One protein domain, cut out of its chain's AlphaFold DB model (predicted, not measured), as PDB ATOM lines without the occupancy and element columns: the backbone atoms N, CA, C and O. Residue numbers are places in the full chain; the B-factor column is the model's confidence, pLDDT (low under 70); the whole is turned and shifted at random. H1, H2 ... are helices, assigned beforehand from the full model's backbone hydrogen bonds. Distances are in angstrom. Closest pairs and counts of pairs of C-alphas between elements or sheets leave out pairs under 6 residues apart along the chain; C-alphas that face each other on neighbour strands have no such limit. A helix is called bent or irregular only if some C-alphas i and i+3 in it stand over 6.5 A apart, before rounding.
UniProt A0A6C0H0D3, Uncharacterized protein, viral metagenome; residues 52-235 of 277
ATOM      1  N   VAL A  52      54.092 -12.565 246.236       61.22
ATOM      2  CA  VAL A  52      54.606 -12.393 247.606       61.22
ATOM      3  C   VAL A  52      54.918 -13.750 248.252       61.22
ATOM      4  O   VAL A  52      55.749 -13.848 249.140       61.22
ATOM      5  N   GLU A  53      54.286 -14.814 247.767       69.81
ATOM      6  CA  GLU A  53      54.506 -16.199 248.184       69.81
ATOM      7  C   GLU A  53      55.777 -16.814 247.574       69.81
ATOM      8  O   GLU A  53      56.144 -17.937 247.906       69.81
ATOM      9  N   ASN A  54      56.463 -16.101 246.676       80.50
ATOM     10  CA  ASN A  54      57.715 -16.561 246.100       80.50
ATOM     11  C   ASN A  54      58.852 -16.370 247.111       80.50
ATOM     12  O   ASN A  54      59.362 -15.264 247.314       80.50
ATOM     13  N   GLU A  55      59.266 -17.478 247.714       85.88
ATOM     14  CA  GLU A  55      60.338 -17.527 248.703       85.88
ATOM     15  C   GLU A  55      61.655 -16.927 248.189       85.88
ATOM     16  O   GLU A  55      62.309 -16.181 248.916       85.88
ATOM     17  N   ALA A  56      62.009 -17.153 246.919       87.00
ATOM     18  CA  ALA A  56      63.241 -16.617 246.339       87.00
ATOM     19  C   ALA A  56      63.249 -15.081 246.322       87.00
ATOM     20  O   ALA A  56      64.272 -14.453 246.596       87.00
ATOM     21  N   ILE A  57      62.099 -14.458 246.052       88.12
ATOM     22  CA  ILE A  57      61.972 -12.996 246.061       88.12
ATOM     23  C   ILE A  57      62.022 -12.468 247.487       88.12
ATOM     24  O   ILE A  57      62.721 -11.492 247.741       88.12
ATOM     25  N   ASN A  58      61.344 -13.125 248.427       88.44
ATOM     26  CA  ASN A  58      61.406 -12.732 249.834       88.44
ATOM     27  C   ASN A  58      62.836 -12.819 250.386       88.44
ATOM     28  O   ASN A  58      63.266 -11.914 251.099       88.44
ATOM     29  N   ASN A  59      63.587 -13.863 250.028       92.12
ATOM     30  CA  ASN A  59      64.989 -14.007 250.420       92.12
ATOM     31  C   ASN A  59      65.852 -12.905 249.799       92.12
ATOM     32  O   ASN A  59      66.579 -12.233 250.524       92.12
ATOM     33  N   LYS A  60      65.670 -12.614 248.506       94.25
ATOM     34  CA  LYS A  60      66.363 -11.504 247.836       94.25
ATOM     35  C   LYS A  60      66.061 -10.145 248.480       94.25
ATOM     36  O   LYS A  60      66.961  -9.330 248.647       94.25
ATOM     37  N   ILE A  61      64.812  -9.887 248.871       95.31
ATOM     38  CA  ILE A  61      64.434  -8.653 249.582       95.31
ATOM     39  C   ILE A  61      65.125  -8.579 250.949       95.31
ATOM     40  O   ILE A  61      65.684  -7.539 251.291       95.31
ATOM     41  N   LYS A  62      65.148  -9.680 251.708       95.06
ATOM     42  CA  LYS A  62      65.866  -9.747 252.991       95.06
ATOM     43  C   LYS A  62      67.367  -9.511 252.818       95.06
ATOM     44  O   LYS A  62      67.938  -8.756 253.592       95.06
ATOM     45  N   GLU A  63      67.993 -10.093 251.798       96.31
ATOM     46  CA  GLU A  63      69.405  -9.853 251.472       96.31
ATOM     47  C   GLU A  63      69.680  -8.377 251.173       96.31
ATOM     48  O   GLU A  63      70.659  -7.821 251.669       96.31
ATOM     49  N   ILE A  64      68.797  -7.716 250.415       97.25
ATOM     50  CA  ILE A  64      68.923  -6.280 250.136       97.25
ATOM     51  C   ILE A  64      68.855  -5.468 251.432       97.25
ATOM     52  O   ILE A  64      69.682  -4.577 251.627       97.25
ATOM     53  N   LEU A  65      67.931  -5.798 252.340       97.25
ATOM     54  CA  LEU A  65      67.793  -5.110 253.629       97.25
ATOM     55  C   LEU A  65      69.045  -5.209 254.517       97.25
ATOM     56  O   LEU A  65      69.255  -4.336 255.357       97.25
ATOM     57  N   LEU A  66      69.900  -6.218 254.317       96.81
ATOM     58  CA  LEU A  66      71.171  -6.364 255.040       96.81
ATOM     59  C   LEU A  66      72.287  -5.451 254.503       96.81
ATOM     60  O   LEU A  66      73.331  -5.309 255.143       96.81
ATOM     61  N   ILE A  67      72.096  -4.821 253.340       95.81
ATOM     62  CA  ILE A  67      73.093  -3.929 252.745       95.81
ATOM     63  C   ILE A  67      73.156  -2.621 253.540       95.81
ATOM     64  O   ILE A  67      72.222  -1.821 253.523       95.81
ATOM     65  N   THR A  68      74.304  -2.376 254.174       92.38
ATOM     66  CA  THR A  68      74.593  -1.146 254.934       92.38
ATOM     67  C   THR A  68      75.721  -0.310 254.326       92.38
ATOM     68  O   THR A  68      75.749   0.909 254.493       92.38
ATOM     69  N   ASN A  69      76.646  -0.930 253.585       94.25
ATOM     70  CA  ASN A  69      77.737  -0.236 252.903       94.25
ATOM     71  C   ASN A  69      77.388   0.031 251.433       94.25
ATOM     72  O   ASN A  69      77.682  -0.773 250.557       94.25
ATOM     73  N   TYR A  70      76.781   1.180 251.145       93.38
ATOM     74  CA  TYR A  70      76.352   1.518 249.781       93.38
ATOM     75  C   TYR A  70      77.511   1.802 248.820       93.38
ATOM     76  O   TYR A  70      77.367   1.618 247.617       93.38
ATOM     77  N   LYS A  71      78.684   2.183 249.336       92.94
ATOM     78  CA  LYS A  71      79.858   2.511 248.512       92.94
ATOM     79  C   LYS A  71      80.456   1.304 247.786       92.94
ATOM     80  O   LYS A  71      81.273   1.495 246.894       92.94
ATOM     81  N   SER A  72      80.096   0.077 248.176       93.31
ATOM     82  CA  SER A  72      80.552  -1.141 247.493       93.31
ATOM     83  C   SER A  72      79.753  -1.474 246.233       93.31
ATOM     84  O   SER A  72      80.058  -2.468 245.584       93.31
ATOM     85  N   PHE A  73      78.730  -0.684 245.909       94.06
ATOM     86  CA  PHE A  73      77.876  -0.873 244.743       94.06
ATOM     87  C   PHE A  73      77.991   0.334 243.823       94.06
ATOM     88  O   PHE A  73      78.187   1.464 244.283       94.06
ATOM     89  N   ASN A  74      77.828   0.102 242.526       93.94
ATOM     90  CA  ASN A  74      77.631   1.207 241.601       93.94
ATOM     91  C   ASN A  74      76.188   1.738 241.693       93.94
ATOM     92  O   ASN A  74      75.276   1.068 242.183       93.94
ATOM     93  N   ASP A  75      75.969   2.959 241.212       95.44
ATOM     94  CA  ASP A  75      74.679   3.638 241.357       95.44
ATOM     95  C   ASP A  75      73.516   2.893 240.691       95.44
ATOM     96  O   ASP A  75      72.409   2.869 241.231       95.44
ATOM     97  N   LEU A  76      73.763   2.251 239.545       95.56
ATOM     98  CA  LEU A  76      72.744   1.498 238.821       95.56
ATOM     99  C   LEU A  76      72.320   0.254 239.610       95.56
ATOM    100  O   LEU A  76      71.131  -0.040 239.683       95.56
ATOM    101  N   GLU A  77      73.266  -0.435 240.251       95.94
ATOM    102  CA  GLU A  77      72.987  -1.594 241.110       95.94
ATOM    103  C   GLU A  77      72.163  -1.235 242.350       95.94
ATOM    104  O   GLU A  77      71.393  -2.070 242.835       95.94
ATOM    105  N   LEU A  78      72.353  -0.038 242.908       97.38
ATOM    106  CA  LEU A  78      71.561   0.451 244.039       97.38
ATOM    107  C   LEU A  78      70.154   0.860 243.590       97.38
ATOM    108  O   LEU A  78      69.180   0.450 244.222       97.38
ATOM    109  N   LEU A  79      70.040   1.584 242.471       97.06
ATOM    110  CA  LEU A  79      68.754   1.946 241.859       97.06
ATOM    111  C   LEU A  79      67.938   0.711 241.456       97.06
ATOM    112  O   LEU A  79      66.723   0.688 241.627       97.06
ATOM    113  N   GLU A  80      68.589  -0.343 240.960       96.94
ATOM    114  CA  GLU A  80      67.925  -1.609 240.639       96.94
ATOM    115  C   GLU A  80      67.319  -2.269 241.886       96.94
ATOM    116  O   GLU A  80      66.198  -2.779 241.847       96.94
ATOM    117  N   LYS A  81      68.035  -2.242 243.015       97.88
ATOM    118  CA  LYS A  81      67.543  -2.775 244.296       97.88
ATOM    119  C   LYS A  81      66.389  -1.936 244.849       97.88
ATOM    120  O   LYS A  81      65.407  -2.503 245.324       97.88
ATOM    121  N   GLU A  82      66.472  -0.612 244.730       97.19
ATOM    122  CA  GLU A  82      65.384   0.313 245.074       97.19
ATOM    123  C   GLU A  82      64.128   0.029 244.229       97.19
ATOM    124  O   GLU A  82      63.031  -0.132 244.774       97.19
ATOM    125  N   ALA A  83      64.300  -0.138 242.912       97.00
ATOM    126  CA  ALA A  83      63.236  -0.517 241.982       97.00
ATOM    127  C   ALA A  83      62.617  -1.879 242.343       97.00
ATOM    128  O   ALA A  83      61.392  -2.031 242.345       97.00
ATOM    129  N   LEU A  84      63.441  -2.864 242.711       96.25
ATOM    130  CA  LEU A  84      62.967  -4.183 243.125       96.25
ATOM    131  C   LEU A  84      62.086  -4.109 244.381       96.25
ATOM    132  O   LEU A  84      61.008  -4.709 244.403       96.25
ATOM    133  N   ILE A  85      62.518  -3.362 245.403       97.12
ATOM    134  CA  ILE A  85      61.749  -3.193 246.642       97.12
ATOM    135  C   ILE A  85      60.418  -2.500 246.353       97.12
ATOM    136  O   ILE A  85      59.376  -2.988 246.791       97.12
ATOM    137  N   ILE A  86      60.407  -1.391 245.605       97.50
ATOM    138  CA  ILE A  86      59.148  -0.666 245.382       97.50
ATOM    139  C   ILE A  86      58.157  -1.478 244.533       97.50
ATOM    140  O   ILE A  86      56.951  -1.438 244.794       97.50
ATOM    141  N   ILE A  87      58.645  -2.282 243.580       94.50
ATOM    142  CA  ILE A  87      57.818  -3.233 242.819       94.50
ATOM    143  C   ILE A  87      57.247  -4.310 243.745       94.50
ATOM    144  O   ILE A  87      56.064  -4.645 243.633       94.50
ATOM    145  N   TYR A  88      58.056  -4.841 244.664       94.56
ATOM    146  CA  TYR A  88      57.603  -5.813 245.656       94.56
ATOM    147  C   TYR A  88      56.483  -5.238 246.536       94.56
ATOM    148  O   TYR A  88      55.410  -5.838 246.624       94.56
ATOM    149  N   ILE A  89      56.686  -4.043 247.104       95.25
ATOM    150  CA  ILE A  89      55.690  -3.331 247.924       95.25
ATOM    151  C   ILE A  89      54.396  -3.128 247.131       95.25
ATOM    152  O   ILE A  89      53.309  -3.437 247.620       95.25
ATOM    153  N   ASN A  90      54.498  -2.635 245.894       94.50
ATOM    154  CA  ASN A  90      53.337  -2.390 245.044       94.50
ATOM    155  C   ASN A  90      52.547  -3.675 244.771       94.50
ATOM    156  O   ASN A  90      51.334  -3.706 244.967       94.50
ATOM    157  N   ARG A  91      53.226  -4.758 244.372       90.69
ATOM    158  CA  ARG A  91      52.570  -6.042 244.093       90.69
ATOM    159  C   ARG A  91      51.963  -6.669 245.341       90.69
ATOM    160  O   ARG A  91      50.901  -7.284 245.233       90.69
ATOM    161  N   PHE A  92      52.596  -6.500 246.502       91.56
ATOM    162  CA  PHE A  92      52.010  -6.918 247.769       91.56
ATOM    163  C   PHE A  92      50.691  -6.199 248.016       91.56
ATOM    164  O   PHE A  92      49.674  -6.859 248.220       91.56
ATOM    165  N   LEU A  93      50.698  -4.867 247.945       91.75
ATOM    166  CA  LEU A  93      49.516  -4.059 248.222       91.75
ATOM    167  C   LEU A  93      48.441  -4.207 247.139       91.75
ATOM    168  O   LEU A  93      47.274  -4.057 247.435       91.75
ATOM    169  N   LEU A  94      48.764  -4.583 245.902       90.31
ATOM    170  CA  LEU A  94      47.726  -4.906 244.912       90.31
ATOM    171  C   LEU A  94      46.939  -6.181 245.253       90.31
ATOM    172  O   LEU A  94      45.787  -6.316 244.843       90.31
ATOM    173  N   LYS A  95      47.566  -7.128 245.958       87.81
ATOM    174  CA  LYS A  95      46.976  -8.438 246.280       87.81
ATOM    175  C   LYS A  95      46.430  -8.515 247.703       87.81
ATOM    176  O   LYS A  95      45.500  -9.273 247.953       87.81
ATOM    177  N   ASN A  96      47.014  -7.756 248.626       85.94
ATOM    178  CA  ASN A  96      46.780  -7.883 250.057       85.94
ATOM    179  C   ASN A  96      46.535  -6.515 250.696       85.94
ATOM    180  O   ASN A  96      47.148  -5.510 250.332       85.94
ATOM    181  N   LYS A  97      45.684  -6.486 251.724       87.31
ATOM    182  CA  LYS A  97      45.672  -5.372 252.676       87.31
ATOM    183  C   LYS A  97      46.822  -5.555 253.662       87.31
ATOM    184  O   LYS A  97      47.056  -6.670 254.121       87.31
ATOM    185  N   LEU A  98      47.521  -4.467 253.971       89.50
ATOM    186  CA  LEU A  98      48.592  -4.479 254.960       89.50
ATOM    187  C   LEU A  98      48.004  -4.721 256.353       89.50
ATOM    188  O   LEU A  98      47.074  -4.017 256.748       89.50
ATOM    189  N   LYS A  99      48.538  -5.706 257.079       90.69
ATOM    190  CA  LYS A  99      48.140  -6.002 258.461       90.69
ATOM    191  C   LYS A  99      49.115  -5.359 259.443       90.69
ATOM    192  O   LYS A  99      50.267  -5.100 259.098       90.69
ATOM    193  N   GLU A 100      48.689  -5.179 260.693       91.62
ATOM    194  CA  GLU A 100      49.561  -4.641 261.750       91.62
ATOM    195  C   GLU A 100      50.815  -5.514 261.962       91.62
ATOM    196  O   GLU A 100      51.899  -4.988 262.195       91.62
ATOM    197  N   SER A 101      50.713  -6.837 261.761       91.06
ATOM    198  CA  SER A 101      51.853  -7.768 261.811       91.06
ATOM    199  C   SER A 101      52.933  -7.496 260.761       91.06
ATOM    200  O   SER A 101      54.101  -7.796 260.984       91.06
ATOM    201  N   ASP A 102      52.549  -6.933 259.615       90.75
ATOM    202  CA  ASP A 102      53.440  -6.711 258.473       90.75
ATOM    203  C   ASP A 102      54.099  -5.326 258.536       90.75
ATOM    204  O   ASP A 102      55.069  -5.037 257.833       90.75
ATOM    205  N   LYS A 103      53.571  -4.448 259.389       93.88
ATOM    206  CA  LYS A 103      53.919  -3.032 259.470       93.88
ATOM    207  C   LYS A 103      55.410  -2.785 259.664       93.88
ATOM    208  O   LYS A 103      55.972  -1.950 258.959       93.88
ATOM    209  N   GLN A 104      56.051  -3.512 260.580       96.06
ATOM    210  CA  GLN A 104      57.480  -3.332 260.846       96.06
ATOM    211  C   GLN A 104      58.322  -3.676 259.616       96.06
ATOM    212  O   GLN A 104      59.191  -2.901 259.235       96.06
ATOM    213  N   PHE A 105      57.998  -4.776 258.935       95.62
ATOM    214  CA  PHE A 105      58.697  -5.166 257.716       95.62
ATOM    215  C   PHE A 105      58.573  -4.094 256.623       95.62
ATOM    216  O   PHE A 105      59.561  -3.739 255.988       95.62
ATOM    217  N   PHE A 106      57.389  -3.503 256.441       96.56
ATOM    218  CA  PHE A 106      57.206  -2.405 255.485       96.56
ATOM    219  C   PHE A 106      57.960  -1.136 255.887       96.56
ATOM    220  O   PHE A 106      58.531  -0.471 255.021       96.56
ATOM    221  N   ILE A 107      58.005  -0.810 257.181       98.00
ATOM    222  CA  ILE A 107      58.837   0.284 257.697       98.00
ATOM    223  C   ILE A 107      60.313   0.035 257.362       98.00
ATOM    224  O   ILE A 107      60.986   0.963 256.918       98.00
ATOM    225  N   ASP A 108      60.804  -1.196 257.502       98.19
ATOM    226  CA  ASP A 108      62.188  -1.548 257.171       98.19
ATOM    227  C   ASP A 108      62.471  -1.375 255.669       98.19
ATOM    228  O   ASP A 108      63.491  -0.790 255.296       98.19
ATOM    229  N   LEU A 109      61.532  -1.776 254.799       98.25
ATOM    230  CA  LEU A 109      61.628  -1.539 253.353       98.25
ATOM    231  C   LEU A 109      61.681  -0.039 253.017       98.25
ATOM    232  O   LEU A 109      62.535   0.388 252.237       98.25
ATOM    233  N   PHE A 110      60.804   0.776 253.614       98.50
ATOM    234  CA  PHE A 110      60.810   2.225 253.386       98.50
ATOM    235  C   PHE A 110      62.045   2.907 253.968       98.50
ATOM    236  O   PHE A 110      62.552   3.842 253.353       98.50
ATOM    237  N   ASN A 111      62.550   2.448 255.114       98.44
ATOM    238  CA  ASN A 111      63.801   2.942 255.684       98.44
ATOM    239  C   ASN A 111      64.979   2.647 254.760       98.44
ATOM    240  O   ASN A 111      65.826   3.517 254.565       98.44
ATOM    241  N   TRP A 112      65.022   1.459 254.157       98.50
ATOM    242  CA  TRP A 112      66.078   1.123 253.211       98.50
ATOM    243  C   TRP A 112      66.044   2.033 251.978       98.50
ATOM    244  O   TRP A 112      67.065   2.643 251.655       98.50
ATOM    245  N   ILE A 113      64.867   2.209 251.355       98.56
ATOM    246  CA  ILE A 113      64.688   3.155 250.236       98.56
ATOM    247  C   ILE A 113      65.129   4.558 250.670       98.56
ATOM    248  O   ILE A 113      66.013   5.143 250.053       98.56
ATOM    249  N   LYS A 114      64.602   5.062 251.793       98.31
ATOM    250  CA  LYS A 114      64.939   6.381 252.348       98.31
ATOM    251  C   LYS A 114      66.448   6.571 252.530       98.31
ATOM    252  O   LYS A 114      66.966   7.638 252.207       98.31
ATOM    253  N   ASN A 115      67.160   5.567 253.036       98.12
ATOM    254  CA  ASN A 115      68.606   5.642 253.256       98.12
ATOM    255  C   ASN A 115      69.390   5.706 251.938       98.12
ATOM    256  O   ASN A 115      70.344   6.481 251.839       98.12
ATOM    257  N   ILE A 116      68.968   4.955 250.918       97.88
ATOM    258  CA  ILE A 116      69.547   5.039 249.571       97.88
ATOM    259  C   ILE A 116      69.269   6.398 248.935       97.88
ATOM    260  O   ILE A 116      70.196   7.046 248.442       97.88
ATOM    261  N   SER A 117      68.033   6.892 249.000       97.88
ATOM    262  CA  SER A 117      67.714   8.208 248.450       97.88
ATOM    263  C   SER A 117      68.454   9.324 249.208       97.88
ATOM    264  O   SER A 117      68.885  10.306 248.605       97.88
ATOM    265  N   PHE A 118      68.698   9.175 250.516       97.56
ATOM    266  CA  PHE A 118      69.566  10.087 251.274       97.56
ATOM    267  C   PHE A 118      71.025  10.023 250.804       97.56
ATOM    268  O   PHE A 118      71.660  11.061 250.601       97.56
ATOM    269  N   TYR A 119      71.556   8.816 250.590       97.06
ATOM    270  CA  TYR A 119      72.898   8.612 250.046       97.06
ATOM    271  C   TYR A 119      73.069   9.324 248.697       97.06
ATOM    272  O   TYR A 119      74.003  10.116 248.538       97.06
ATOM    273  N   PHE A 120      72.134   9.133 247.763       96.56
ATOM    274  CA  PHE A 120      72.179   9.810 246.466       96.56
ATOM    275  C   PHE A 120      71.929  11.312 246.557       96.56
ATOM    276  O   PHE A 120      72.579  12.073 245.846       96.56
ATOM    277  N   THR A 121      71.065  11.767 247.464       95.69
ATOM    278  CA  THR A 121      70.875  13.200 247.730       95.69
ATOM    279  C   THR A 121      72.197  13.873 248.088       95.69
ATOM    280  O   THR A 121      72.542  14.897 247.499       95.69
ATOM    281  N   ASN A 122      72.975  13.270 248.990       94.31
ATOM    282  CA  ASN A 122      74.286  13.794 249.369       94.31
ATOM    283  C   ASN A 122      75.292  13.697 248.216       94.31
ATOM    284  O   ASN A 122      76.027  14.651 247.969       94.31
ATOM    285  N   LYS A 123      75.305  12.571 247.488       93.19
ATOM    286  CA  LYS A 123      76.197  12.364 246.334       93.19
ATOM    287  C   LYS A 123      75.982  13.422 245.247       93.19
ATOM    288  O   LYS A 123      76.947  13.954 244.708       93.19
ATOM    289  N   LEU A 124      74.722  13.739 244.953       91.94
ATOM    290  CA  LEU A 124      74.318  14.704 243.928       91.94
ATOM    291  C   LEU A 124      74.209  16.142 244.454       91.94
ATOM    292  O   LEU A 124      73.887  17.046 243.687       91.94
ATOM    293  N   ASN A 125      74.479  16.361 245.746       90.88
ATOM    294  CA  ASN A 125      74.364  17.655 246.416       90.88
ATOM    295  C   ASN A 125      72.972  18.306 246.239       90.88
ATOM    296  O   ASN A 125      72.863  19.504 245.970       90.88
ATOM    297  N   LEU A 126      71.906  17.509 246.377       90.75
ATOM    298  CA  LEU A 126      70.526  18.003 246.362       90.75
ATOM    299  C   LEU A 126      70.130  18.511 247.752       90.75
ATOM    300  O   LEU A 126      70.584  18.008 248.780       90.75
ATOM    301  N   ASN A 127      69.229  19.488 247.802       91.31
ATOM    302  CA  ASN A 127      68.704  19.979 249.073       91.31
ATOM    303  C   ASN A 127      67.718  18.974 249.676       91.31
ATOM    304  O   ASN A 127      66.751  18.589 249.016       91.31
ATOM    305  N   ILE A 128      67.921  18.603 250.941       90.44
ATOM    306  CA  ILE A 128      66.977  17.757 251.678       90.44
ATOM    307  C   ILE A 128      65.624  18.459 251.783       90.44
ATOM    308  O   ILE A 128      65.531  19.614 252.206       90.44
ATOM    309  N   ILE A 129      64.570  17.734 251.420       91.31
ATOM    310  CA  ILE A 129      63.191  18.195 251.532       91.31
ATOM    311  C   ILE A 129      62.594  17.610 252.805       91.31
ATOM    312  O   ILE A 129      62.677  16.412 253.061       91.31
ATOM    313  N   ILE A 130      61.964  18.476 253.592       89.12
ATOM    314  CA  ILE A 130      61.175  18.082 254.755       89.12
ATOM    315  C   ILE A 130      59.758  18.571 254.506       89.12
ATOM    316  O   ILE A 130      59.522  19.770 254.324       89.12
ATOM    317  N   HIS A 131      58.802  17.644 254.496       87.12
ATOM    318  CA  HIS A 131      57.399  18.007 254.370       87.12
ATOM    319  C   HIS A 131      56.970  18.835 255.579       87.12
ATOM    320  O   HIS A 131      57.086  18.415 256.732       87.12
ATOM    321  N   SER A 132      56.429  20.027 255.327       79.38
ATOM    322  CA  SER A 132      55.733  20.781 256.369       79.38
ATOM    323  C   SER A 132      54.554  19.954 256.890       79.38
ATOM    324  O   SER A 132      53.915  19.254 256.101       79.38
ATOM    325  N   LYS A 133      54.202  20.078 258.177       69.00
ATOM    326  CA  LYS A 133      52.955  19.526 258.741       69.00
ATOM    327  C   LYS A 133      51.749  20.232 258.106       69.00
ATOM    328  O   LYS A 133      51.205  21.175 258.673       69.00
ATOM    329  N   ARG A 134      51.416  19.855 256.874       58.00
ATOM    330  CA  ARG A 134      50.459  20.573 256.028       58.00
ATOM    331  C   ARG A 134      49.025  20.133 256.298       58.00
ATOM    332  O   ARG A 134      48.122  20.955 256.195       58.00
ATOM    333  N   PHE A 135      48.831  18.879 256.701       61.19
ATOM    334  CA  PHE A 135      47.519  18.315 257.000       61.19
ATOM    335  C   PHE A 135      47.359  18.084 258.503       61.19
ATOM    336  O   PHE A 135      48.273  17.603 259.172       61.19
ATOM    337  N   LYS A 136      46.190  18.472 259.022       59.00
ATOM    338  CA  LYS A 136      45.712  18.070 260.352       59.00
ATOM    339  C   LYS A 136      45.050  16.689 260.322       59.00
ATOM    340  O   LYS A 136      44.880  16.104 261.380       59.00
ATOM    341  N   ASP A 137      44.693  16.198 259.133       66.81
ATOM    342  CA  ASP A 137      44.111  14.873 258.955       66.81
ATOM    343  C   ASP A 137      45.174  13.797 259.155       66.81
ATOM    344  O   ASP A 137      46.125  13.679 258.379       66.81
ATOM    345  N   GLU A 138      44.975  12.990 260.191       70.50
ATOM    346  CA  GLU A 138      45.861  11.893 260.598       70.50
ATOM    347  C   GLU A 138      45.951  10.775 259.538       70.50
ATOM    348  O   GLU A 138      46.874   9.958 259.556       70.50
ATOM    349  N   TYR A 139      45.040  10.801 258.559       76.81
ATOM    350  CA  TYR A 139      44.868   9.776 257.533       76.81
ATOM    351  C   TYR A 139      45.458  10.120 256.159       76.81
ATOM    352  O   TYR A 139      45.380   9.274 255.267       76.81
ATOM    353  N   LEU A 140      46.076  11.294 255.973       88.12
ATOM    354  CA  LEU A 140      46.676  11.698 254.693       88.12
ATOM    355  C   LEU A 140      48.204  11.604 254.700       88.12
ATOM    356  O   LEU A 140      48.867  12.009 255.657       88.12
ATOM    357  N   ILE A 141      48.773  11.127 253.589       91.12
ATOM    358  CA  ILE A 141      50.225  11.029 253.407       91.12
ATOM    359  C   ILE A 141      50.700  12.237 252.592       91.12
ATOM    360  O   ILE A 141      50.261  12.457 251.459       91.12
ATOM    361  N   ASN A 142      51.617  13.026 253.162       90.38
ATOM    362  CA  ASN A 142      52.299  14.090 252.421       90.38
ATOM    363  C   ASN A 142      53.113  13.488 251.272       90.38
ATOM    364  O   ASN A 142      53.836  12.516 251.471       90.38
ATOM    365  N   ARG A 143      52.994  14.083 250.083       91.00
ATOM    366  CA  ARG A 143      53.671  13.621 248.870       91.00
ATOM    367  C   ARG A 143      54.233  14.782 248.072       91.00
ATOM    368  O   ARG A 143      53.608  15.841 247.958       91.00
ATOM    369  N   CYS A 144      55.397  14.564 247.492       93.19
ATOM    370  CA  CYS A 144      56.029  15.457 246.548       93.19
ATOM    371  C   CYS A 144      55.299  15.449 245.190       93.19
ATOM    372  O   CYS A 144      54.623  14.493 244.812       93.19
ATOM    373  N   SER A 145      55.425  16.548 244.443       90.88
ATOM    374  CA  SER A 145      54.946  16.650 243.058       90.88
ATOM    375  C   SER A 145      56.131  16.589 242.109       90.88
ATOM    376  O   SER A 145      56.948  17.501 242.100       90.88
ATOM    377  N   TYR A 146      56.221  15.523 241.322       93.12
ATOM    378  CA  TYR A 146      57.374  15.226 240.475       93.12
ATOM    379  C   TYR A 146      57.221  15.831 239.078       93.12
ATOM    380  O   TYR A 146      56.158  15.710 238.463       93.12
ATOM    381  N   LYS A 147      58.285  16.452 238.553       90.88
ATOM    382  CA  LYS A 147      58.316  17.009 237.193       90.88
ATOM    383  C   LYS A 147      59.638  16.684 236.494       90.88
ATOM    384  O   LYS A 147      60.561  17.494 236.459       90.88
ATOM    385  N   PHE A 148      59.687  15.493 235.910       93.44
ATOM    386  CA  PHE A 148      60.850  15.029 235.166       93.44
ATOM    387  C   PHE A 148      61.041  15.742 233.829       93.44
ATOM    388  O   PHE A 148      60.097  16.268 233.229       93.44
ATOM    389  N   CYS A 149      62.278  15.717 233.344       93.69
ATOM    390  CA  CYS A 149      62.623  16.150 232.004       93.69
ATOM    391  C   CYS A 149      61.930  15.288 230.939       93.69
ATOM    392  O   CYS A 149      62.051  14.064 230.914       93.69
ATOM    393  N   ASN A 150      61.260  15.936 229.984       92.75
ATOM    394  CA  ASN A 150      60.595  15.238 228.879       92.75
ATOM    395  C   ASN A 150      61.581  14.517 227.943       92.75
ATOM    396  O   ASN A 150      61.189  13.572 227.264       92.75
ATOM    397  N   PHE A 151      62.840  14.967 227.898       91.25
ATOM    398  CA  PHE A 151      63.880  14.395 227.041       91.25
ATOM    399  C   PHE A 151      64.589  13.187 227.666       91.25
ATOM    400  O   PHE A 151      65.280  12.475 226.942       91.25
ATOM    401  N   LYS A 152      64.400  12.932 228.969       91.81
ATOM    402  CA  LYS A 152      64.947  11.772 229.690       91.81
ATOM    403  C   LYS A 152      66.450  11.556 229.430       91.81
ATOM    404  O   LYS A 152      67.223  12.515 229.431       91.81
ATOM    405  N   ASP A 153      66.851  10.330 229.099       89.25
ATOM    406  CA  ASP A 153      68.206   9.896 228.744       89.25
ATOM    407  C   ASP A 153      68.774  10.590 227.486       89.25
ATOM    408  O   ASP A 153      69.997  10.708 227.314       89.25
ATOM    409  N   ASN A 154      67.896  11.139 226.642       89.81
ATOM    410  CA  ASN A 154      68.252  11.913 225.452       89.81
ATOM    411  C   ASN A 154      68.455  13.412 225.741       89.81
ATOM    412  O   ASN A 154      68.677  14.194 224.818       89.81
ATOM    413  N   CYS A 155      68.387  13.853 227.003       89.75
ATOM    414  CA  CYS A 155      68.584  15.258 227.345       89.75
ATOM    415  C   CYS A 155      70.053  15.687 227.215       89.75
ATOM    416  O   CYS A 155      70.849  15.555 228.147       89.75
ATOM    417  N   GLU A 156      70.408  16.279 226.077       87.56
ATOM    418  CA  GLU A 156      71.738  16.866 225.863       87.56
ATOM    419  C   GLU A 156      72.073  17.914 226.933       87.56
ATOM    420  O   GLU A 156      73.184  17.921 227.443       87.56
ATOM    421  N   TYR A 157      71.091  18.705 227.379       86.38
ATOM    422  CA  TYR A 157      71.267  19.726 228.419       86.38
ATOM    423  C   TYR A 157      71.635  19.186 229.812       86.38
ATOM    424  O   TYR A 157      72.119  19.938 230.661       86.38
ATOM    425  N   ASN A 158      71.372  17.905 230.087       85.25
ATOM    426  CA  ASN A 158      71.805  17.272 231.332       85.25
ATOM    427  C   ASN A 158      73.152  16.562 231.170       85.25
ATOM    428  O   ASN A 158      73.971  16.608 232.084       85.25
ATOM    429  N   TYR A 159      73.396  15.930 230.018       85.31
ATOM    430  CA  TYR A 159      74.528  15.013 229.844       85.31
ATOM    431  C   TYR A 159      75.688  15.553 229.000       85.31
ATOM    432  O   TYR A 159      76.795  15.025 229.091       85.31
ATOM    433  N   ASP A 160      75.481  16.584 228.182       81.06
ATOM    434  CA  ASP A 160      76.550  17.223 227.419       81.06
ATOM    435  C   ASP A 160      77.128  18.410 228.196       81.06
ATOM    436  O   ASP A 160      76.477  19.440 228.388       81.06
ATOM    437  N   LYS A 161      78.404  18.289 228.572       70.06
ATOM    438  CA  LYS A 161      79.185  19.319 229.276       70.06
ATOM    439  C   LYS A 161      79.289  20.639 228.494       70.06
ATOM    440  O   LYS A 161      79.595  21.666 229.099       70.06
ATOM    441  N   LYS A 162      79.077  20.630 227.171       71.06
ATOM    442  CA  LYS A 162      79.159  21.821 226.302       71.06
ATOM    443  C   LYS A 162      77.838  22.582 226.175       71.06
ATOM    444  O   LYS A 162      77.827  23.702 225.663       71.06
ATOM    445  N   SER A 163      76.736  21.979 226.604       69.19
ATOM    446  CA  SER A 163      75.392  22.514 226.415       69.19
ATOM    447  C   SER A 163      74.945  23.397 227.594       69.19
ATOM    448  O   SER A 163      75.596  23.481 228.638       69.19
ATOM    449  N   LYS A 164      73.829  24.120 227.420       74.94
ATOM    450  CA  LYS A 164      73.177  24.837 228.531       74.94
ATOM    451  C   LYS A 164      72.662  23.824 229.564       74.94
ATOM    452  O   LYS A 164      72.409  22.678 229.243       74.94
ATOM    453  N   LYS A 165      72.458  24.251 230.807       81.69
ATOM    454  CA  LYS A 165      71.914  23.374 231.853       81.69
ATOM    455  C   LYS A 165      70.441  23.040 231.609       81.69
ATOM    456  O   LYS A 165      69.673  23.920 231.213       81.69
ATOM    457  N   CYS A 166      70.051  21.795 231.888       85.94
ATOM    458  CA  CYS A 166      68.646  21.396 231.928       85.94
ATOM    459  C   CYS A 166      67.907  22.181 233.027       85.94
ATOM    460  O   CYS A 166      68.483  22.482 234.066       85.94
ATOM    461  N   ASN A 167      66.637  22.519 232.790       84.88
ATOM    462  CA  ASN A 167      65.768  23.212 233.757       84.88
ATOM    463  C   ASN A 167      64.765  22.266 234.436       84.88
ATOM    464  O   ASN A 167      63.839  22.720 235.108       84.88
ATOM    465  N   SER A 168      64.853  20.970 234.149       89.00
ATOM    466  CA  SER A 168      63.947  19.934 234.641       89.00
ATOM    467  C   SER A 168      64.739  18.873 235.384       89.00
ATOM    468  O   SER A 168      65.941  18.724 235.159       89.00
ATOM    469  N   ASP A 169      64.055  18.146 236.259       91.19
ATOM    470  CA  ASP A 169      64.710  17.160 237.103       91.19
ATOM    471  C   ASP A 169      64.930  15.850 236.348       91.19
ATOM    472  O   ASP A 169      64.096  15.431 235.543       91.19
ATOM    473  N   HIS A 170      66.062  15.215 236.628       93.56
ATOM    474  CA  HIS A 170      66.427  13.898 236.111       93.56
ATOM    475  C   HIS A 170      66.450  12.876 237.257       93.56
ATOM    476  O   HIS A 170      65.837  11.813 237.175       93.56
ATOM    477  N   TYR A 171      67.037  13.264 238.395       95.50
ATOM    478  CA  TYR A 171      67.159  12.428 239.589       95.50
ATOM    479  C   TYR A 171      66.650  13.156 240.842       95.50
ATOM    480  O   TYR A 171      67.241  14.117 241.305       95.50
ATOM    481  N   VAL A 172      65.544  12.711 241.430       95.88
ATOM    482  CA  VAL A 172      64.794  13.433 242.486       95.88
ATOM    483  C   VAL A 172      64.873  12.732 243.844       95.88
ATOM    484  O   VAL A 172      63.888  12.597 244.572       95.88
ATOM    485  N   HIS A 173      66.067  12.261 244.196       97.31
ATOM    486  CA  HIS A 173      66.310  11.455 245.398       97.31
ATOM    487  C   HIS A 173      65.904  12.144 246.707       97.31
ATOM    488  O   HIS A 173      65.401  11.503 247.625       97.31
ATOM    489  N   ASN A 174      66.041  13.465 246.779       96.25
ATOM    490  CA  ASN A 174      65.609  14.258 247.930       96.25
ATOM    491  C   ASN A 174      64.082  14.254 248.128       96.25
ATOM    492  O   ASN A 174      63.606  14.357 249.259       96.25
ATOM    493  N   MET A 175      63.313  14.127 247.044       96.31
ATOM    494  CA  MET A 175      61.851  14.020 247.079       96.31
ATOM    495  C   MET A 175      61.416  12.607 247.464       96.31
ATOM    496  O   MET A 175      60.537  12.455 248.310       96.31
ATOM    497  N   VAL A 176      62.085  11.581 246.918       98.00
ATOM    498  CA  VAL A 176      61.867  10.178 247.316       98.00
ATOM    499  C   VAL A 176      62.124  10.005 248.814       98.00
ATOM    500  O   VAL A 176      61.283   9.452 249.521       98.00
ATOM    501  N   TYR A 177      63.222  10.576 249.322       97.94
ATOM    502  CA  TYR A 177      63.526  10.616 250.752       97.94
ATOM    503  C   TYR A 177      62.355  11.166 251.584       97.94
ATOM    504  O   TYR A 177      61.942  10.539 252.563       97.94
ATOM    505  N   ALA A 178      61.808  12.322 251.195       96.31
ATOM    506  CA  ALA A 178      60.743  12.998 251.934       96.31
ATOM    507  C   ALA A 178      59.424  12.202 251.927       96.31
ATOM    508  O   ALA A 178      58.718  12.135 252.942       96.31
ATOM    509  N   ASP A 179      59.092  11.578 250.799       96.88
ATOM    510  CA  ASP A 179      57.888  10.758 250.659       96.88
ATOM    511  C   ASP A 179      58.006   9.444 251.449       96.88
ATOM    512  O   ASP A 179      57.058   9.057 252.141       96.88
ATOM    513  N   CYS A 180      59.178   8.799 251.449       98.12
ATOM    514  CA  CYS A 180      59.443   7.642 252.308       98.12
ATOM    515  C   CYS A 180      59.375   8.007 253.796       98.12
ATOM    516  O   CYS A 180      58.763   7.275 254.572       98.12
ATOM    517  N   ASP A 181      59.931   9.154 254.202       96.56
ATOM    518  CA  ASP A 181      59.802   9.645 255.579       96.56
ATOM    519  C   ASP A 181      58.333   9.860 255.978       96.56
ATOM    520  O   ASP A 181      57.919   9.504 257.082       96.56
ATOM    521  N   SER A 182      57.512  10.369 255.057       94.94
ATOM    522  CA  SER A 182      56.072  10.538 255.285       94.94
ATOM    523  C   SER A 182      55.344   9.205 255.432       94.94
ATOM    524  O   SER A 182      54.509   9.079 256.326       94.94
ATOM    525  N   LEU A 183      55.680   8.201 254.617       95.69
ATOM    526  CA  LEU A 183      55.135   6.842 254.726       95.69
ATOM    527  C   LEU A 183      55.505   6.170 256.048       95.69
ATOM    528  O   LEU A 183      54.637   5.596 256.704       95.69
ATOM    529  N   ILE A 184      56.769   6.272 256.463       96.44
ATOM    530  CA  ILE A 184      57.235   5.725 257.743       96.44
ATOM    531  C   ILE A 184      56.466   6.384 258.888       96.44
ATOM    532  O   ILE A 184      55.841   5.693 259.690       96.44
ATOM    533  N   ASN A 185      56.430   7.719 258.918       93.56
ATOM    534  CA  ASN A 185      55.701   8.473 259.937       93.56
ATOM    535  C   ASN A 185      54.206   8.127 259.969       93.56
ATOM    536  O   ASN A 185      53.610   8.083 261.047       93.56
ATOM    537  N   TYR A 186      53.602   7.904 258.800       93.06
ATOM    538  CA  TYR A 186      52.207   7.502 258.675       93.06
ATOM    539  C   TYR A 186      51.958   6.132 259.298       93.06
ATOM    540  O   TYR A 186      51.067   6.008 260.139       93.06
ATOM    541  N   LEU A 187      52.770   5.134 258.931       94.00
ATOM    542  CA  LEU A 187      52.674   3.793 259.495       94.00
ATOM    543  C   LEU A 187      52.878   3.842 261.005       94.00
ATOM    544  O   LEU A 187      52.027   3.357 261.737       94.00
ATOM    545  N   THR A 188      53.935   4.487 261.502       93.25
ATOM    546  CA  THR A 188      54.234   4.543 262.942       93.25
ATOM    547  C   THR A 188      53.087   5.117 263.780       93.25
ATOM    548  O   THR A 188      52.860   4.642 264.889       93.25
ATOM    549  N   LYS A 189      52.355   6.117 263.272       90.56
ATOM    550  CA  LYS A 189      51.302   6.812 264.034       90.56
ATOM    551  C   LYS A 189      49.927   6.161 263.956       90.56
ATOM    552  O   LYS A 189      49.119   6.384 264.851       90.56
ATOM    553  N   ASN A 190      49.648   5.406 262.899       89.69
ATOM    554  CA  ASN A 190      48.323   4.850 262.654       89.69
ATOM    555  C   ASN A 190      48.247   3.373 263.058       89.69
ATOM    556  O   ASN A 190      49.190   2.610 262.838       89.69
ATOM    557  N   ASN A 191      47.105   2.969 263.615       89.44
ATOM    558  CA  ASN A 191      46.763   1.563 263.817       89.44
ATOM    559  C   ASN A 191      46.029   1.050 262.571       89.44
ATOM    560  O   ASN A 191      44.914   1.505 262.294       89.44
ATOM    561  N   LEU A 192      46.630   0.089 261.862       88.19
ATOM    562  CA  LEU A 192      46.117  -0.412 260.585       88.19
ATOM    563  C   LEU A 192      44.775  -1.154 260.696       88.19
ATOM    564  O   LEU A 192      44.126  -1.393 259.679       88.19
ATOM    565  N   GLU A 193      44.338  -1.494 261.910       86.50
ATOM    566  CA  GLU A 193      43.050  -2.144 262.177       86.50
ATOM    567  C   GLU A 193      41.882  -1.149 262.280       86.50
ATOM    568  O   GLU A 193      40.720  -1.544 262.194       86.50
ATOM    569  N   THR A 194      42.172   0.142 262.472       81.06
ATOM    570  CA  THR A 194      41.155   1.148 262.833       81.06
ATOM    571  C   THR A 194      40.553   1.894 261.644       81.06
ATOM    572  O   THR A 194      39.443   2.415 261.757       81.06
ATOM    573  N   ALA A 195      41.244   1.943 260.501       79.31
ATOM    574  CA  ALA A 195      40.776   2.624 259.298       79.31
ATOM    575  C   ALA A 195      41.285   1.952 258.012       79.31
ATOM    576  O   ALA A 195      42.232   1.167 258.018       79.31
ATOM    577  N   ASP A 196      40.660   2.270 256.873       83.19
ATOM    578  CA  ASP A 196      41.139   1.797 255.571       83.19
ATOM    579  C   ASP A 196      42.301   2.664 255.061       83.19
ATOM    580  O   ASP A 196      42.118   3.665 254.369       83.19
ATOM    581  N   HIS A 197      43.520   2.258 255.402       88.31
ATOM    582  CA  HIS A 197      44.761   2.926 254.992       88.31
ATOM    583  C   HIS A 197      45.200   2.573 253.564       88.31
ATOM    584  O   HIS A 197      46.058   3.237 252.975       88.31
ATOM    585  N   HIS A 198      44.612   1.523 252.989       89.81
ATOM    586  CA  HIS A 198      45.093   0.891 251.768       89.81
ATOM    587  C   HIS A 198      45.114   1.843 250.570       89.81
ATOM    588  O   HIS A 198      46.115   1.942 249.863       89.81
ATOM    589  N   ASN A 199      44.018   2.574 250.361       91.06
ATOM    590  CA  ASN A 199      43.879   3.470 249.217       91.06
ATOM    591  C   ASN A 199      44.884   4.622 249.267       91.06
ATOM    592  O   ASN A 199      45.448   4.991 248.238       91.06
ATOM    593  N   GLU A 200      45.125   5.191 250.448       91.25
ATOM    594  CA  GLU A 200      46.075   6.293 250.590       91.25
ATOM    595  C   GLU A 200      47.520   5.814 250.421       91.25
ATOM    596  O   GLU A 200      48.289   6.429 249.677       91.25
ATOM    597  N   MET A 201      47.862   4.656 250.995       93.56
ATOM    598  CA  MET A 201      49.158   4.016 250.764       93.56
ATOM    599  C   MET A 201      49.381   3.719 249.280       93.56
ATOM    600  O   MET A 201      50.410   4.110 248.728       93.56
ATOM    601  N   MET A 202      48.409   3.105 248.599       94.44
ATOM    602  CA  MET A 202      48.517   2.768 247.176       94.44
ATOM    603  C   MET A 202      48.771   3.992 246.294       94.44
ATOM    604  O   MET A 202      49.579   3.915 245.366       94.44
ATOM    605  N   LYS A 203      48.153   5.142 246.591       93.75
ATOM    606  CA  LYS A 203      48.450   6.391 245.869       93.75
ATOM    607  C   LYS A 203      49.918   6.791 246.017       93.75
ATOM    608  O   LYS A 203      50.533   7.177 245.028       93.75
ATOM    609  N   CYS A 204      50.473   6.704 247.225       94.94
ATOM    610  CA  CYS A 204      51.874   7.033 247.481       94.94
ATOM    611  C   CYS A 204      52.831   6.041 246.810       94.94
ATOM    612  O   CYS A 204      53.770   6.454 246.128       94.94
ATOM    613  N   ILE A 205      52.560   4.739 246.933       96.94
ATOM    614  CA  ILE A 205      53.400   3.684 246.353       96.94
ATOM    615  C   ILE A 205      53.400   3.730 244.830       96.94
ATOM    616  O   ILE A 205      54.457   3.577 244.227       96.94
ATOM    617  N   ASN A 206      52.261   4.000 244.192       95.75
ATOM    618  CA  ASN A 206      52.213   4.156 242.738       95.75
ATOM    619  C   ASN A 206      53.077   5.332 242.261       95.75
ATOM    620  O   ASN A 206      53.776   5.211 241.254       95.75
ATOM    621  N   THR A 207      53.063   6.453 242.990       95.81
ATOM    622  CA  THR A 207      53.922   7.602 242.681       95.81
ATOM    623  C   THR A 207      55.400   7.252 242.857       95.81
ATOM    624  O   THR A 207      56.171   7.448 241.920       95.81
ATOM    625  N   LEU A 208      55.790   6.679 244.000       97.88
ATOM    626  CA  LEU A 208      57.176   6.259 244.246       97.88
ATOM    627  C   LEU A 208      57.663   5.242 243.210       97.88
ATOM    628  O   LEU A 208      58.763   5.377 242.685       97.88
ATOM    629  N   MET A 209      56.827   4.263 242.859       97.19
ATOM    630  CA  MET A 209      57.153   3.261 241.847       97.19
ATOM    631  C   MET A 209      57.406   3.903 240.481       97.19
ATOM    632  O   MET A 209      58.354   3.519 239.802       97.19
ATOM    633  N   PHE A 210      56.592   4.879 240.069       96.75
ATOM    634  CA  PHE A 210      56.830   5.622 238.830       96.75
ATOM    635  C   PHE A 210      58.168   6.375 238.871       96.75
ATOM    636  O   PHE A 210      58.953   6.280 237.931       96.75
ATOM    637  N   VAL A 211      58.438   7.083 239.967       97.62
ATOM    638  CA  VAL A 211      59.624   7.933 240.156       97.62
ATOM    639  C   VAL A 211      60.917   7.117 240.180       97.62
ATOM    640  O   VAL A 211      61.840   7.412 239.425       97.62
ATOM    641  N   ILE A 212      60.973   6.064 240.996       98.19
ATOM    642  CA  ILE A 212      62.156   5.201 241.132       98.19
ATOM    643  C   ILE A 212      62.448   4.488 239.807       98.19
ATOM    644  O   ILE A 212      63.582   4.508 239.331       98.19
ATOM    645  N   ASN A 213      61.423   3.928 239.153       96.38
ATOM    646  CA  ASN A 213      61.613   3.284 237.852       96.38
ATOM    647  C   ASN A 213      62.026   4.279 236.765       96.38
ATOM    648  O   ASN A 213      62.797   3.914 235.882       96.38
ATOM    649  N   HIS A 214      61.536   5.520 236.809       95.94
ATOM    650  CA  HIS A 214      61.971   6.561 235.883       95.94
ATOM    651  C   HIS A 214      63.480   6.806 236.003       95.94
ATOM    652  O   HIS A 214      64.186   6.693 235.004       95.94
ATOM    653  N   MET A 215      63.977   7.051 237.220       97.19
ATOM    654  CA  MET A 215      65.404   7.286 237.480       97.19
ATOM    655  C   MET A 215      66.272   6.077 237.107       97.19
ATOM    656  O   MET A 215      67.308   6.235 236.459       97.19
ATOM    657  N   TYR A 216      65.833   4.865 237.472       97.25
ATOM    658  CA  TYR A 216      66.518   3.622 237.110       97.25
ATOM    659  C   TYR A 216      66.614   3.445 235.590       97.25
ATOM    660  O   TYR A 216      67.707   3.239 235.063       97.25
ATOM    661  N   ASN A 217      65.492   3.562 234.873       95.25
ATOM    662  CA  ASN A 217      65.460   3.377 233.423       95.25
ATOM    663  C   ASN A 217      66.267   4.449 232.696       95.25
ATOM    664  O   ASN A 217      66.954   4.140 231.730       95.25
ATOM    665  N   GLU A 218      66.218   5.692 233.170       94.88
ATOM    666  CA  GLU A 218      66.996   6.773 232.585       94.88
ATOM    667  C   GLU A 218      68.503   6.502 232.686       94.88
ATOM    668  O   GLU A 218      69.202   6.539 231.670       94.88
ATOM    669  N   LEU A 219      69.005   6.147 233.877       94.44
ATOM    670  CA  LEU A 219      70.421   5.810 234.043       94.44
ATOM    671  C   LEU A 219      70.804   4.550 233.254       94.44
ATOM    672  O   LEU A 219      71.852   4.527 232.608       94.44
ATOM    673  N   LYS A 220      69.951   3.518 233.270       94.06
ATOM    674  CA  LYS A 220      70.171   2.263 232.541       94.06
ATOM    675  C   LYS A 220      70.305   2.498 231.039       94.06
ATOM    676  O   LYS A 220      71.291   2.066 230.442       94.06
ATOM    677  N   SER A 221      69.340   3.197 230.440       92.06
ATOM    678  CA  SER A 221      69.363   3.541 229.015       92.06
ATOM    679  C   SER A 221      70.590   4.377 228.691       92.06
ATOM    680  O   SER A 221      71.307   4.091 227.729       92.06
ATOM    681  N   LYS A 222      70.903   5.364 229.537       89.31
ATOM    682  CA  LYS A 222      72.054   6.223 229.293       89.31
ATOM    683  C   LYS A 222      73.373   5.458 229.318       89.31
ATOM    684  O   LYS A 222      74.220   5.690 228.457       89.31
ATOM    685  N   LEU A 223      73.539   4.544 230.273       90.00
ATOM    686  CA  LEU A 223      74.721   3.693 230.371       90.00
ATOM    687  C   LEU A 223      74.841   2.771 229.153       90.00
ATOM    688  O   LEU A 223      75.923   2.665 228.584       90.00
ATOM    689  N   PHE A 224      73.731   2.173 228.709       87.25
ATOM    690  CA  PHE A 224      73.705   1.282 227.546       87.25
ATOM    691  C   PHE A 224      74.198   1.967 226.261       87.25
ATOM    692  O   PHE A 224      74.973   1.385 225.503       87.25
ATOM    693  N   TYR A 225      73.791   3.217 226.026       85.25
ATOM    694  CA  TYR A 225      74.195   3.971 224.833       85.25
ATOM    695  C   TYR A 225      75.530   4.712 224.980       85.25
ATOM    696  O   TYR A 225      76.073   5.219 223.991       85.25
ATOM    697  N   SER A 226      76.097   4.777 226.185       81.62
ATOM    698  CA  SER A 226      77.366   5.455 226.421       81.62
ATOM    699  C   SER A 226      78.536   4.491 226.233       81.62
ATOM    700  O   SER A 226      78.868   3.713 227.119       81.62
ATOM    701  N   LYS A 227      79.210   4.572 225.076       65.69
ATOM    702  CA  LYS A 227      80.324   3.676 224.701       65.69
ATOM    703  C   LYS A 227      81.470   3.588 225.727       65.69
ATOM    704  O   LYS A 227      82.215   2.627 225.644       65.69
ATOM    705  N   ASN A 228      81.616   4.561 226.638       62.81
ATOM    706  CA  ASN A 228      82.610   4.604 227.730       62.81
ATOM    707  C   ASN A 228      82.118   5.476 228.910       62.81
ATOM    708  O   ASN A 228      82.887   6.232 229.505       62.81
ATOM    709  N   GLY A 229      80.812   5.475 229.188       66.56
ATOM    710  CA  GLY A 229      80.230   6.393 230.169       66.56
ATOM    711  C   GLY A 229      80.687   6.109 231.593       66.56
ATOM    712  O   GLY A 229      80.400   5.040 232.122       66.56
ATOM    713  N   ASN A 230      81.335   7.081 232.235       82.06
ATOM    714  CA  ASN A 230      81.521   7.038 233.681       82.06
ATOM    715  C   ASN A 230      80.148   7.206 234.350       82.06
ATOM    716  O   ASN A 230      79.493   8.232 234.164       82.06
ATOM    717  N   ILE A 231      79.722   6.205 235.123       84.12
ATOM    718  CA  ILE A 231      78.423   6.199 235.802       84.12
ATOM    719  C   ILE A 231      78.213   7.434 236.685       84.12
ATOM    720  O   ILE A 231      77.104   7.953 236.725       84.12
ATOM    721  N   ASP A 232      79.272   7.958 237.307       79.38
ATOM    722  CA  ASP A 232      79.203   9.150 238.158       79.38
ATOM    723  C   ASP A 232      78.910  10.422 237.352       79.38
ATOM    724  O   ASP A 232      78.316  11.365 237.864       79.38
ATOM    725  N   GLU A 233      79.311  10.460 236.079       82.19
ATOM    726  CA  GLU A 233      78.989  11.576 235.186       82.19
ATOM    727  C   GLU A 233      77.575  11.458 234.608       82.19
ATOM    728  O   GLU A 233      76.955  12.470 234.278       82.19
ATOM    729  N   LEU A 234      77.074  10.227 234.470       86.94
ATOM    730  CA  LEU A 234      75.741   9.950 233.944       86.94
ATOM    731  C   LEU A 234      74.666  10.078 235.022       86.94
ATOM    732  O   LEU A 234      73.589  10.589 234.748       86.94
ATOM    733  N   HIS A 235      74.941   9.672 236.256       89.62
ATOM    734  CA  HIS A 235      74.046   9.911 237.377       89.62
ATOM    735  C   HIS A 235      74.304  11.311 237.940       89.62
ATOM    736  O   HIS A 235      74.898  11.477 238.999       89.62
TER     737      HIS A 235
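This is residues 52 to 235 of the 277 residues of an uncharacterized protein of viral metagenome (UniProt A0A6C0H0D3). Four long helices, H2, H3, H5 and H6, stand side by side in an up-and-down bundle, a ring in which H2 and H5 are diagonal to each other, as are H3 and H6. Short H1 crosses H2 and H3 at a steep tilt on one side of the bundle, and on the opposite side a long loop, residues 124 to 155, arches past H5; the tiny helices H4 and H7 lie toward one end. The printed part has 184 residues with seven named helices, H1 to H7 in chain order, and no named strand: the class is all helix. The whole is compact, with a radius of gyration of the C-alphas of 17.2 A and spans of 57 by 40 by 26 A.

The longest helix, H6, residues 198 to 225, touches H2, residues 75 to 95, at a shallow tilt of 31 degrees, opposite ways; their closest C-alphas, of Leu 79 and Tyr 216, are 5.5 A apart. With residues 201 to 212 alone, H6 touches residues 176 to 183 of H5, residues 173 to 189, in a helical hairpin with a shallow tilt of 25 degrees; the closest C-alphas are those of Val 176 and Leu 208, 6.8 A. H5 touches H3, residues 100 to 123, at a shallow tilt of 23 degrees, opposite ways, closest at the C-alphas of Ser 117 and His 173, 4.7 A. H2 and H3 form the other helical hairpin, at a shallow tilt of 26 degrees, closest at the C-alphas of Glu 82 and Ile 113, 5.9 A; H3 touches with residues 106 to 116 alone. H2 and H5 are apart, and so are H3 and H6. H2 is the hub, touching four helices. H1, residues 55 to 65, only just touches residues 81 to 85 of H2, with 3 pairs of C-alphas within 8 A, at a steep tilt of 50 degrees; Ile 61 and Ile 85 have the closest C-alphas, 6.8 A. H7, residues 231 to 234, touches residues 219 to 223 of H6, closest at the C-alphas of Leu 219 and Leu 234, 6.7 A. H4, residues 156 to 159, touches no helix. In H1, H2, H5 and H6 every O i to N i+4 pair is within hydrogen-bond range, in H3 18 of 20 are, and H4 and H7 are too short for such a pair.

H6 measures 39.8 A from first to last C-alpha, H3 35.2 A, H2 30.6 A, H5 24.4 A and H1 15.3 A. H3 is irregular: C-alphas 101 and 104 are 7.2 A apart. H1 begins at C-alpha 55, (60.338, -17.527, 248.703), and H7 ends at C-alpha 234, (75.741, 9.950, 233.944).

The C-alphas of Lys 162 and Thr 194, the two farthest apart, are 56.6 A from each other. The printed part has no cut; its long links are H3 to H4 and H4 to H5. Mean pLDDT of the printed part is 90.3, with residues 52 to 53, 133 to 137, 163 and 227 to 229 under 70.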